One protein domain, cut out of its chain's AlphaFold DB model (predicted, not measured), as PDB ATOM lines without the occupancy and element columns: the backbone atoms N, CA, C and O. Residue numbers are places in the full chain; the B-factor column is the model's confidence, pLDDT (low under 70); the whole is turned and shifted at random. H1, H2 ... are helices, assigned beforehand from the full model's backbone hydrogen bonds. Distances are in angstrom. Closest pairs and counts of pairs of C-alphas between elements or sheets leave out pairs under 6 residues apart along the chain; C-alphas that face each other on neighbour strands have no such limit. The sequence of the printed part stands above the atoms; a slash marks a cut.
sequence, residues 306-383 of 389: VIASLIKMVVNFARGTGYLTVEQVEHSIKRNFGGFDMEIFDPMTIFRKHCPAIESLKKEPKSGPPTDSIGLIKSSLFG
ATOM      1  N   VAL A 306     -17.936 -13.998  24.254       54.31
ATOM      2  CA  VAL A 306     -17.255 -15.286  24.017       54.31
ATOM      3  C   VAL A 306     -17.796 -15.980  22.761       54.31
ATOM      4  O   VAL A 306     -17.052 -16.624  22.021       54.31
ATOM      5  N   ILE A 307     -19.081 -15.783  22.442       61.78
ATOM      6  CA  ILE A 307     -19.611 -16.182  21.135       61.78
ATOM      7  C   ILE A 307     -18.944 -15.336  20.045       61.78
ATOM      8  O   ILE A 307     -18.610 -15.873  18.999       61.78
ATOM      9  N   ALA A 308     -18.660 -14.051  20.279       64.62
ATOM     10  CA  ALA A 308     -17.972 -13.225  19.288       64.62
ATOM     11  C   ALA A 308     -16.524 -13.681  19.015       64.62
ATOM     12  O   ALA A 308     -16.106 -13.648  17.860       64.62
ATOM     13  N   SER A 309     -15.751 -14.131  20.015       69.00
ATOM     14  CA  SER A 309     -14.401 -14.687  19.781       69.00
ATOM     15  C   SER A 309     -14.442 -16.030  19.046       69.00
ATOM     16  O   SER A 309     -13.665 -16.236  18.110       69.00
ATOM     17  N   LEU A 310     -15.399 -16.895  19.394       81.94
ATOM     18  CA  LEU A 310     -15.684 -18.122  18.651       81.94
ATOM     19  C   LEU A 310     -16.073 -17.815  17.195       81.94
ATOM     20  O   LEU A 310     -15.467 -18.354  16.271       81.94
ATOM     21  N   ILE A 311     -17.042 -16.917  16.987       78.00
ATOM     22  CA  ILE A 311     -17.525 -16.499  15.666       78.00
ATOM     23  C   ILE A 311     -16.382 -15.917  14.844       78.00
ATOM     24  O   ILE A 311     -16.256 -16.273  13.680       78.00
ATOM     25  N   LYS A 312     -15.528 -15.059  15.415       79.31
ATOM     26  CA  LYS A 312     -14.369 -14.500  14.700       79.31
ATOM     27  C   LYS A 312     -13.473 -15.598  14.143       79.31
ATOM     28  O   LYS A 312     -13.091 -15.535  12.980       79.31
ATOM     29  N   MET A 313     -13.173 -16.612  14.951       83.81
ATOM     30  CA  MET A 313     -12.316 -17.721  14.536       83.81
ATOM     31  C   MET A 313     -12.979 -18.563  13.442       83.81
ATOM     32  O   MET A 313     -12.366 -18.827  12.411       83.81
ATOM     33  N   VAL A 314     -14.264 -18.883  13.613       85.94
ATOM     34  CA  VAL A 314     -15.075 -19.610  12.625       85.94
ATOM     35  C   VAL A 314     -15.187 -18.841  11.301       85.94
ATOM     36  O   VAL A 314     -14.999 -19.419  10.235       85.94
ATOM     37  N   VAL A 315     -15.449 -17.531  11.350       82.94
ATOM     38  CA  VAL A 315     -15.542 -16.657  10.170       82.94
ATOM     39  C   VAL A 315     -14.191 -16.533   9.474       82.94
ATOM     40  O   VAL A 315     -14.150 -16.571   8.246       82.94
ATOM     41  N   ASN A 316     -13.089 -16.416  10.217       83.81
ATOM     42  CA  ASN A 316     -11.751 -16.374   9.631       83.81
ATOM     43  C   ASN A 316     -11.401 -17.689   8.926       83.81
ATOM     44  O   ASN A 316     -10.918 -17.645   7.795       83.81
ATOM     45  N   PHE A 317     -11.714 -18.844   9.523       85.81
ATOM     46  CA  PHE A 317     -11.569 -20.133   8.839       85.81
ATOM     47  C   PHE A 317     -12.413 -20.183   7.564       85.81
ATOM     48  O   PHE A 317     -11.868 -20.414   6.489       85.81
ATOM     49  N   ALA A 318     -13.704 -19.855   7.654       82.44
ATOM     50  CA  ALA A 318     -14.599 -19.862   6.500       82.44
ATOM     51  C   ALA A 318     -14.145 -18.908   5.377       82.44
ATOM     52  O   ALA A 318     -14.294 -19.239   4.205       82.44
ATOM     53  N   ARG A 319     -13.565 -17.745   5.706       81.50
ATOM     54  CA  ARG A 319     -12.984 -16.815   4.720       81.50
ATOM     55  C   ARG A 319     -11.712 -17.362   4.079       81.50
ATOM     56  O   ARG A 319     -11.529 -17.176   2.882       81.50
ATOM     57  N   GLY A 320     -10.853 -18.012   4.861       80.12
ATOM     58  CA  GLY A 320      -9.596 -18.576   4.373       80.12
ATOM     59  C   GLY A 320      -9.796 -19.776   3.449       80.12
ATOM     60  O   GLY A 320      -9.117 -19.883   2.434       80.12
ATOM     61  N   THR A 321     -10.741 -20.665   3.773       80.12
ATOM     62  CA  THR A 321     -10.984 -21.902   3.008       80.12
ATOM     63  C   THR A 321     -12.195 -21.836   2.077       80.12
ATOM     64  O   THR A 321     -12.361 -22.717   1.238       80.12
ATOM     65  N   GLY A 322     -13.050 -20.816   2.192       80.56
ATOM     66  CA  GLY A 322     -14.298 -20.674   1.425       80.56
ATOM     67  C   GLY A 322     -15.446 -21.578   1.900       80.56
ATOM     68  O   GLY A 322     -16.557 -21.501   1.380       80.56
ATOM     69  N   TYR A 323     -15.196 -22.439   2.885       81.69
ATOM     70  CA  TYR A 323     -16.166 -23.327   3.526       81.69
ATOM     71  C   TYR A 323     -15.696 -23.667   4.942       81.69
ATOM     72  O   TYR A 323     -14.537 -23.429   5.278       81.69
ATOM     73  N   LEU A 324     -16.590 -24.228   5.757       86.75
ATOM     74  CA  LEU A 324     -16.325 -24.570   7.152       86.75
ATOM     75  C   LEU A 324     -16.313 -26.093   7.357       86.75
ATOM     76  O   LEU A 324     -17.210 -26.784   6.862       86.75
ATOM     77  N   THR A 325     -15.324 -26.609   8.089       88.44
ATOM     78  CA  THR A 325     -15.215 -28.036   8.450       88.44
ATOM     79  C   THR A 325     -15.531 -28.301   9.917       88.44
ATOM     80  O   THR A 325     -15.488 -27.395  10.756       88.44
ATOM     81  N   VAL A 326     -15.826 -29.565  10.244       87.88
ATOM     82  CA  VAL A 326     -16.022 -30.003  11.637       87.88
ATOM     83  C   VAL A 326     -14.774 -29.709  12.467       87.88
ATOM     84  O   VAL A 326     -14.886 -29.196  13.576       87.88
ATOM     85  N   GLU A 327     -13.589 -29.971  11.918       87.56
ATOM     86  CA  GLU A 327     -12.304 -29.795  12.594       87.56
ATOM     87  C   GLU A 327     -12.000 -28.313  12.871       87.56
ATOM     88  O   GLU A 327     -11.507 -27.974  13.945       87.56
ATOM     89  N   GLN A 328     -12.353 -27.407  11.951       88.44
ATOM     90  CA  GLN A 328     -12.227 -25.957  12.152       88.44
ATOM     91  C   GLN A 328     -13.165 -25.438  13.247       88.44
ATOM     92  O   GLN A 328     -12.768 -24.611  14.076       88.44
ATOM     93  N   VAL A 329     -14.406 -25.929  13.278       88.25
ATOM     94  CA  VAL A 329     -15.370 -25.591  14.335       88.25
ATOM     95  C   VAL A 329     -14.917 -26.155  15.675       88.25
ATOM     96  O   VAL A 329     -14.914 -25.433  16.669       88.25
ATOM     97  N   GLU A 330     -14.468 -27.406  15.701       88.75
ATOM     98  CA  GLU A 330     -13.972 -28.069  16.903       88.75
ATOM     99  C   GLU A 330     -12.726 -27.382  17.466       88.75
ATOM    100  O   GLU A 330     -12.672 -27.111  18.666       88.75
ATOM    101  N   HIS A 331     -11.767 -27.013  16.612       87.81
ATOM    102  CA  HIS A 331     -10.619 -26.193  17.001       87.81
ATOM    103  C   HIS A 331     -11.079 -24.878  17.634       87.81
ATOM    104  O   HIS A 331     -10.612 -24.502  18.708       87.81
ATOM    105  N   SER A 332     -12.028 -24.194  16.992       88.50
ATOM    106  CA  SER A 332     -12.529 -22.907  17.465       88.50
ATOM    107  C   SER A 332     -13.228 -23.027  18.822       88.50
ATOM    108  O   SER A 332     -12.974 -22.221  19.717       88.50
ATOM    109  N   ILE A 333     -14.060 -24.053  19.015       87.81
ATOM    110  CA  ILE A 333     -14.753 -24.313  20.284       87.81
ATOM    111  C   ILE A 333     -13.744 -24.666  21.377       87.81
ATOM    112  O   ILE A 333     -13.722 -24.009  22.416       87.81
ATOM    113  N   LYS A 334     -12.862 -25.644  21.142       85.88
ATOM    114  CA  LYS A 334     -11.881 -26.090  22.142       85.88
ATOM    115  C   LYS A 334     -10.878 -25.002  22.514       85.88
ATOM    116  O   LYS A 334     -10.447 -24.943  23.658       85.88
ATOM    117  N   ARG A 335     -10.528 -24.107  21.589       83.94
ATOM    118  CA  ARG A 335      -9.637 -22.976  21.883       83.94
ATOM    119  C   ARG A 335     -10.292 -21.912  22.763       83.94
ATOM    120  O   ARG A 335      -9.605 -21.304  23.573       83.94
ATOM    121  N   ASN A 336     -11.593 -21.671  22.596       80.19
ATOM    122  CA  ASN A 336     -12.316 -20.641  23.353       80.19
ATOM    123  C   ASN A 336     -12.905 -21.160  24.675       80.19
ATOM    124  O   ASN A 336     -13.057 -20.384  25.612       80.19
ATOM    125  N   PHE A 337     -13.241 -22.449  24.747       81.44
ATOM    126  CA  PHE A 337     -13.949 -23.060  25.878       81.44
ATOM    127  C   PHE A 337     -13.216 -24.270  26.477       81.44
ATOM    128  O   PHE A 337     -13.800 -25.007  27.264       81.44
ATOM    129  N   GLY A 338     -11.961 -24.515  26.094       73.50
ATOM    130  CA  GLY A 338     -11.125 -25.560  26.692       73.50
ATOM    131  C   GLY A 338     -10.585 -25.171  28.072       73.50
ATOM    132  O   GLY A 338     -10.712 -24.030  28.505       73.50
ATOM    133  N   GLY A 339      -9.951 -26.127  28.756       70.38
ATOM    134  CA  GLY A 339      -9.339 -25.916  30.078       70.38
ATOM    135  C   GLY A 339     -10.236 -26.264  31.270       70.38
ATOM    136  O   GLY A 339      -9.776 -26.192  32.406       70.38
ATOM    137  N   PHE A 340     -11.477 -26.679  31.017       67.81
ATOM    138  CA  PHE A 340     -12.339 -27.313  32.014       67.81
ATOM    139  C   PHE A 340     -12.125 -28.831  32.022       67.81
ATOM    140  O   PHE A 340     -11.690 -29.409  31.023       67.81
ATOM    141  N   ASP A 341     -12.435 -29.467  33.150       71.62
ATOM    142  CA  ASP A 341     -12.474 -30.924  33.240       71.62
ATOM    143  C   ASP A 341     -13.556 -31.467  32.295       71.62
ATOM    144  O   ASP A 341     -14.724 -31.084  32.393       71.62
ATOM    145  N   MET A 342     -13.158 -32.348  31.374       68.62
ATOM    146  CA  MET A 342     -14.028 -32.906  30.338       68.62
ATOM    147  C   MET A 342     -15.138 -33.794  30.914       68.62
ATOM    148  O   MET A 342     -16.157 -33.978  30.253       68.62
ATOM    149  N   GLU A 343     -14.975 -34.320  32.132       67.81
ATOM    150  CA  GLU A 343     -16.029 -35.074  32.823       67.81
ATOM    151  C   GLU A 343     -17.121 -34.154  33.392       67.81
ATOM    152  O   GLU A 343     -18.271 -34.565  33.553       67.81
ATOM    153  N   ILE A 344     -16.780 -32.889  33.660       66.38
ATOM    154  CA  ILE A 344     -17.672 -31.888  34.260       66.38
ATOM    155  C   ILE A 344     -18.289 -30.990  33.181       66.38
ATOM    156  O   ILE A 344     -19.457 -30.602  33.268       66.38
ATOM    157  N   PHE A 345     -17.512 -30.645  32.156       75.19
ATOM    158  CA  PHE A 345     -17.909 -29.737  31.091       75.19
ATOM    159  C   PHE A 345     -17.193 -30.113  29.791       75.19
ATOM    160  O   PHE A 345     -16.044 -29.734  29.581       75.19
ATOM    161  N   ASP A 346     -17.892 -30.825  28.901       83.38
ATOM    162  CA  ASP A 346     -17.452 -31.047  27.519       83.38
ATOM    163  C   ASP A 346     -18.100 -30.008  26.582       83.38
ATOM    164  O   ASP A 346     -19.280 -30.143  26.218       83.38
ATOM    165  N   PRO A 347     -17.342 -28.987  26.134       82.94
ATOM    166  CA  PRO A 347     -17.869 -27.960  25.247       82.94
ATOM    167  C   PRO A 347     -18.391 -28.548  23.933       82.94
ATOM    168  O   PRO A 347     -19.416 -28.100  23.424       82.94
ATOM    169  N   MET A 348     -17.732 -29.568  23.374       85.31
ATOM    170  CA  MET A 348     -18.114 -30.111  22.069       85.31
ATOM    171  C   MET A 348     -19.460 -30.816  22.118       85.31
ATOM    172  O   MET A 348     -20.278 -30.632  21.215       85.31
ATOM    173  N   THR A 349     -19.723 -31.575  23.179       85.75
ATOM    174  CA  THR A 349     -21.027 -32.213  23.380       85.75
ATOM    175  C   THR A 349     -22.141 -31.177  23.541       85.75
ATOM    176  O   THR A 349     -23.198 -31.301  22.916       85.75
ATOM    177  N   ILE A 350     -21.898 -30.105  24.301       85.19
ATOM    178  CA  ILE A 350     -22.871 -29.019  24.490       85.19
ATOM    179  C   ILE A 350     -23.161 -28.309  23.159       85.19
ATOM    180  O   ILE A 350     -24.325 -28.145  22.784       85.19
ATOM    181  N   PHE A 351     -22.125 -27.924  22.412       86.94
ATOM    182  CA  PHE A 351     -22.295 -27.234  21.132       86.94
ATOM    183  C   PHE A 351     -22.977 -28.113  20.079       86.94
ATOM    184  O   PHE A 351     -23.854 -27.614  19.379       86.94
ATOM    185  N   ARG A 352     -22.662 -29.414  19.991       86.88
ATOM    186  CA  ARG A 352     -23.363 -30.345  19.081       86.88
ATOM    187  C   ARG A 352     -24.842 -30.483  19.433       86.88
ATOM    188  O   ARG A 352     -25.687 -30.422  18.546       86.88
ATOM    189  N   LYS A 353     -25.169 -30.576  20.727       86.62
ATOM    190  CA  LYS A 353     -26.557 -30.639  21.204       86.62
ATOM    191  C   LYS A 353     -27.369 -29.401  20.809       86.62
ATOM    192  O   LYS A 353     -28.531 -29.527  20.437       86.62
ATOM    193  N   HIS A 354     -26.775 -28.211  20.903       83.56
ATOM    194  CA  HIS A 354     -27.456 -26.945  20.601       83.56
ATOM    195  C   HIS A 354     -27.329 -26.497  19.135       83.56
ATOM    196  O   HIS A 354     -28.118 -25.668  18.685       83.56
ATOM    197  N   CYS A 355     -26.381 -27.051  18.378       83.19
ATOM    198  CA  CYS A 355     -26.171 -26.773  16.961       83.19
ATOM    199  C   CYS A 355     -25.940 -28.083  16.177       83.19
ATOM    200  O   CYS A 355     -24.807 -28.391  15.795       83.19
ATOM    201  N   PRO A 356     -27.010 -28.847  15.881       83.75
ATOM    202  CA  PRO A 356     -26.900 -30.127  15.169       83.75
ATOM    203  C   PRO A 356     -26.287 -29.999  13.766       83.75
ATOM    204  O   PRO A 356     -25.696 -30.941  13.245       83.75
ATOM    205  N   ALA A 357     -26.367 -28.808  13.161       84.06
ATOM    206  CA  ALA A 357     -25.774 -28.509  11.858       84.06
ATOM    207  C   ALA A 357     -24.249 -28.722  11.811       84.06
ATOM    208  O   ALA A 357     -23.711 -28.950  10.730       84.06
ATOM    209  N   ILE A 358     -23.558 -28.704  12.961       84.62
ATOM    210  CA  ILE A 358     -22.123 -29.017  13.048       84.62
ATOM    211  C   ILE A 358     -21.839 -30.419  12.490       84.62
ATOM    212  O   ILE A 358     -20.831 -30.615  11.820       84.62
ATOM    213  N   GLU A 359     -22.734 -31.385  12.702       80.81
ATOM    214  CA  GLU A 359     -22.553 -32.763  12.222       80.81
ATOM    215  C   GLU A 359     -22.729 -32.898  10.706       80.81
ATOM    216  O   GLU A 359     -22.240 -33.850  10.105       80.81
ATOM    217  N   SER A 360     -23.397 -31.922  10.086       83.50
ATOM    218  CA  SER A 360     -23.605 -31.858   8.636       83.50
ATOM    219  C   SER A 360     -22.445 -31.182   7.894       83.50
ATOM    220  O   SER A 360     -22.454 -31.129   6.663       83.50
ATOM    221  N   LEU A 361     -21.452 -30.643   8.614       84.44
ATOM    222  CA  LEU A 361     -20.268 -30.037   8.005       84.44
ATOM    223  C   LEU A 361     -19.355 -31.101   7.392       84.44
ATOM    224  O   LEU A 361     -19.299 -32.254   7.823       84.44
ATOM    225  N   LYS A 362     -18.586 -30.689   6.380       80.62
ATOM    226  CA  LYS A 362     -17.576 -31.553   5.766       80.62
ATOM    227  C   LYS A 362     -16.507 -31.901   6.805       80.62
ATOM    228  O   LYS A 362     -16.053 -31.025   7.540       80.62
ATOM    229  N   LYS A 363     -16.090 -33.166   6.829       77.25
ATOM    230  CA  LYS A 363     -14.899 -33.610   7.562       77.25
ATOM    231  C   LYS A 363     -13.683 -33.486   6.662       77.25
ATOM    232  O   LYS A 363     -13.724 -33.939   5.516       77.25
ATOM    233  N   GLU A 364     -12.617 -32.883   7.165       69.31
ATOM    234  CA  GLU A 364     -11.352 -32.795   6.444       69.31
ATOM    235  C   GLU A 364     -10.465 -34.009   6.770       69.31
ATOM    236  O   GLU A 364     -10.105 -34.207   7.928       69.31
ATOM    237  N   PRO A 365     -10.059 -34.841   5.789       55.44
ATOM    238  CA  PRO A 365      -9.431 -36.118   6.121       55.44
ATOM    239  C   PRO A 365      -8.020 -36.025   6.721       55.44
ATOM    240  O   PRO A 365      -7.639 -36.967   7.413       55.44
ATOM    241  N   LYS A 366      -7.211 -34.982   6.432       57.91
ATOM    242  CA  LYS A 366      -5.769 -34.959   6.800       57.91
ATOM    243  C   LYS A 366      -5.090 -33.584   7.017       57.91
ATOM    244  O   LYS A 366      -3.906 -33.580   7.338       57.91
ATOM    245  N   SER A 367      -5.768 -32.439   6.869       63.44
ATOM    246  CA  SER A 367      -5.129 -31.096   6.905       63.44
ATOM    247  C   SER A 367      -5.811 -30.056   7.806       63.44
ATOM    248  O   SER A 367      -5.509 -28.868   7.698       63.44
ATOM    249  N   GLY A 368      -6.713 -30.487   8.692       67.75
ATOM    250  CA  GLY A 368      -7.455 -29.583   9.570       67.75
ATOM    251  C   GLY A 368      -6.589 -28.942  10.665       67.75
ATOM    252  O   GLY A 368      -5.508 -29.446  10.987       67.75
ATOM    253  N   PRO A 369      -7.050 -27.832  11.269       80.19
ATOM    254  CA  PRO A 369      -6.351 -27.213  12.386       80.19
ATOM    255  C   PRO A 369      -6.307 -28.166  13.596       80.19
ATOM    256  O   PRO A 369      -7.248 -28.934  13.813       80.19
ATOM    257  N   PRO A 370      -5.234 -28.137  14.403       82.56
ATOM    258  CA  PRO A 370      -5.029 -29.130  15.450       82.56
ATOM    259  C   PRO A 370      -6.029 -28.949  16.598       82.56
ATOM    260  O   PRO A 370      -6.264 -27.829  17.045       82.56
ATOM    261  N   THR A 371      -6.617 -30.036  17.093       80.50
ATOM    262  CA  THR A 371      -7.657 -30.007  18.144       80.50
ATOM    263  C   THR A 371      -7.185 -30.569  19.486       80.50
ATOM    264  O   THR A 371      -7.957 -30.594  20.448       80.50
ATOM    265  N   ASP A 372      -5.931 -31.016  19.560       84.00
ATOM    266  CA  ASP A 372      -5.257 -31.455  20.778       84.00
ATOM    267  C   ASP A 372      -4.700 -30.261  21.570       84.00
ATOM    268  O   ASP A 372      -4.383 -29.209  21.011       84.00
ATOM    269  N   SER A 373      -4.540 -30.413  22.885       79.69
ATOM    270  CA  SER A 373      -4.148 -29.311  23.774       79.69
ATOM    271  C   SER A 373      -2.818 -28.655  23.388       79.69
ATOM    272  O   SER A 373      -2.699 -27.432  23.446       79.69
ATOM    273  N   ILE A 374      -1.826 -29.439  22.955       81.56
ATOM    274  CA  ILE A 374      -0.511 -28.918  22.552       81.56
ATOM    275  C   ILE A 374      -0.646 -28.111  21.259       81.56
ATOM    276  O   ILE A 374      -0.102 -27.008  21.156       81.56
ATOM    277  N   GLY A 375      -1.391 -28.633  20.286       81.00
ATOM    278  CA  GLY A 375      -1.711 -27.934  19.050       81.00
ATOM    279  C   GLY A 375      -2.452 -26.613  19.270       81.00
ATOM    280  O   GLY A 375      -2.049 -25.590  18.716       81.00
ATOM    281  N   LEU A 376      -3.464 -26.595  20.143       83.00
ATOM    282  CA  LEU A 376      -4.238 -25.392  20.483       83.00
ATOM    283  C   LEU A 376      -3.378 -24.300  21.142       83.00
ATOM    284  O   LEU A 376      -3.513 -23.115  20.815       83.00
ATOM    285  N   ILE A 377      -2.465 -24.688  22.039       79.88
ATOM    286  CA  ILE A 377      -1.519 -23.764  22.685       79.88
ATOM    287  C   ILE A 377      -0.543 -23.197  21.650       79.88
ATOM    288  O   ILE A 377      -0.358 -21.981  21.582       79.88
ATOM    289  N   LYS A 378       0.028 -24.049  20.786       78.00
ATOM    290  CA  LYS A 378       0.925 -23.607  19.705       78.00
ATOM    291  C   LYS A 378       0.235 -22.621  18.760       78.00
ATOM    292  O   LYS A 378       0.800 -21.569  18.477       78.00
ATOM    293  N   SER A 379      -0.998 -22.906  18.335       79.69
ATOM    294  CA  SER A 379      -1.783 -21.993  17.492       79.69
ATOM    295  C   SER A 379      -2.134 -20.674  18.187       79.69
ATOM    296  O   SER A 379      -2.347 -19.669  17.512       79.69
ATOM    297  N   SER A 380      -2.189 -20.651  19.522       74.81
ATOM    298  CA  SER A 380      -2.447 -19.428  20.292       74.81
ATOM    299  C   SER A 380      -1.219 -18.537  20.440       74.81
ATOM    300  O   SER A 380      -1.361 -17.320  20.407       74.81
ATOM    301  N   LEU A 381      -0.031 -19.132  20.566       72.44
ATOM    302  CA  LEU A 381       1.228 -18.404  20.735       72.44
ATOM    303  C   LEU A 381       1.825 -17.917  19.412       72.44
ATOM    304  O   LEU A 381       2.392 -16.831  19.365       72.44
ATOM    305  N   PHE A 382       1.706 -18.713  18.348       72.81
ATOM    306  CA  PHE A 382       2.434 -18.482  17.096       72.81
ATOM    307  C   PHE A 382       1.525 -18.224  15.885       72.81
ATOM    308  O   PHE A 382       2.023 -18.001  14.785       72.81
ATOM    309  N   GLY A 383       0.200 -18.249  16.072       60.56
ATOM    310  CA  GLY A 383      -0.758 -18.298  14.964       60.56
ATOM    311  C   GLY A 383      -0.746 -19.663  14.264       60.56
ATOM    312  O   GLY A 383       0.165 -20.473  14.440       60.56
TER     313      GLY A 383
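This is residues 306 to 383 of the 389 residues of an uncharacterized protein of Bugula neritina (UniProt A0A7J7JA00). Helix H2 runs through the middle, with H1 folded beside it as a hairpin, H3 and H4 to one side and H5 on the opposite side. The 78 printed residues include five named helices, H1 to H5 along the chain, and no named strand: all helix. The whole is compact, radius of gyration of the C-alphas 12.1 A, spanning 35 by 31 by 26 A.

H1, residues 306 to 321, touches H2, residues 326 to 337, at a shallow tilt of 29 degrees, opposite ways; their closest C-alphas, Leu 310 and Ser 332, are 5.9 A apart. H3, residues 347 to 354, touches H2 at a steep tilt of 65 degrees, closest C-alphas Phe 337 and Pro 347, 6.3 A. H4, residues 356 to 360, only just touches H2 residues 326 to 329, with 3 pairs of C-alphas within 8 A, the closest Val 326 and Ile 358, 6.3 A. H5, residues 373 to 382, only just touches H2 residues 331 to 335, also with 3 pairs, about perpendicular at 80 degrees, the closest Arg 335 and Leu 376, 6.1 A. Every O i to N i+4 pair is within hydrogen-bond range in H1, H2, H3 and H5; H4 has 0 of 1, but 2 of 2 O i to N i+3 pairs.

H1 begins at C-alpha 306 (-17.255, -15.286, 24.017) and measures 22.9 A; H2 measures 16.0 A, H3 10.7 A, H4 7.5 A. H5, 14.3 A, ends at C-alpha 382 (2.434, -18.482, 17.096).

The farthest C-alphas, Gly 322 and Ile 344, are 34.9 A apart. The printed part has no cut; the link from H4 to H5 is long, at 12 residues. Confidence is under 70 at residues 306 to 309, 340, 342 to 344, 364 to 368 and 383.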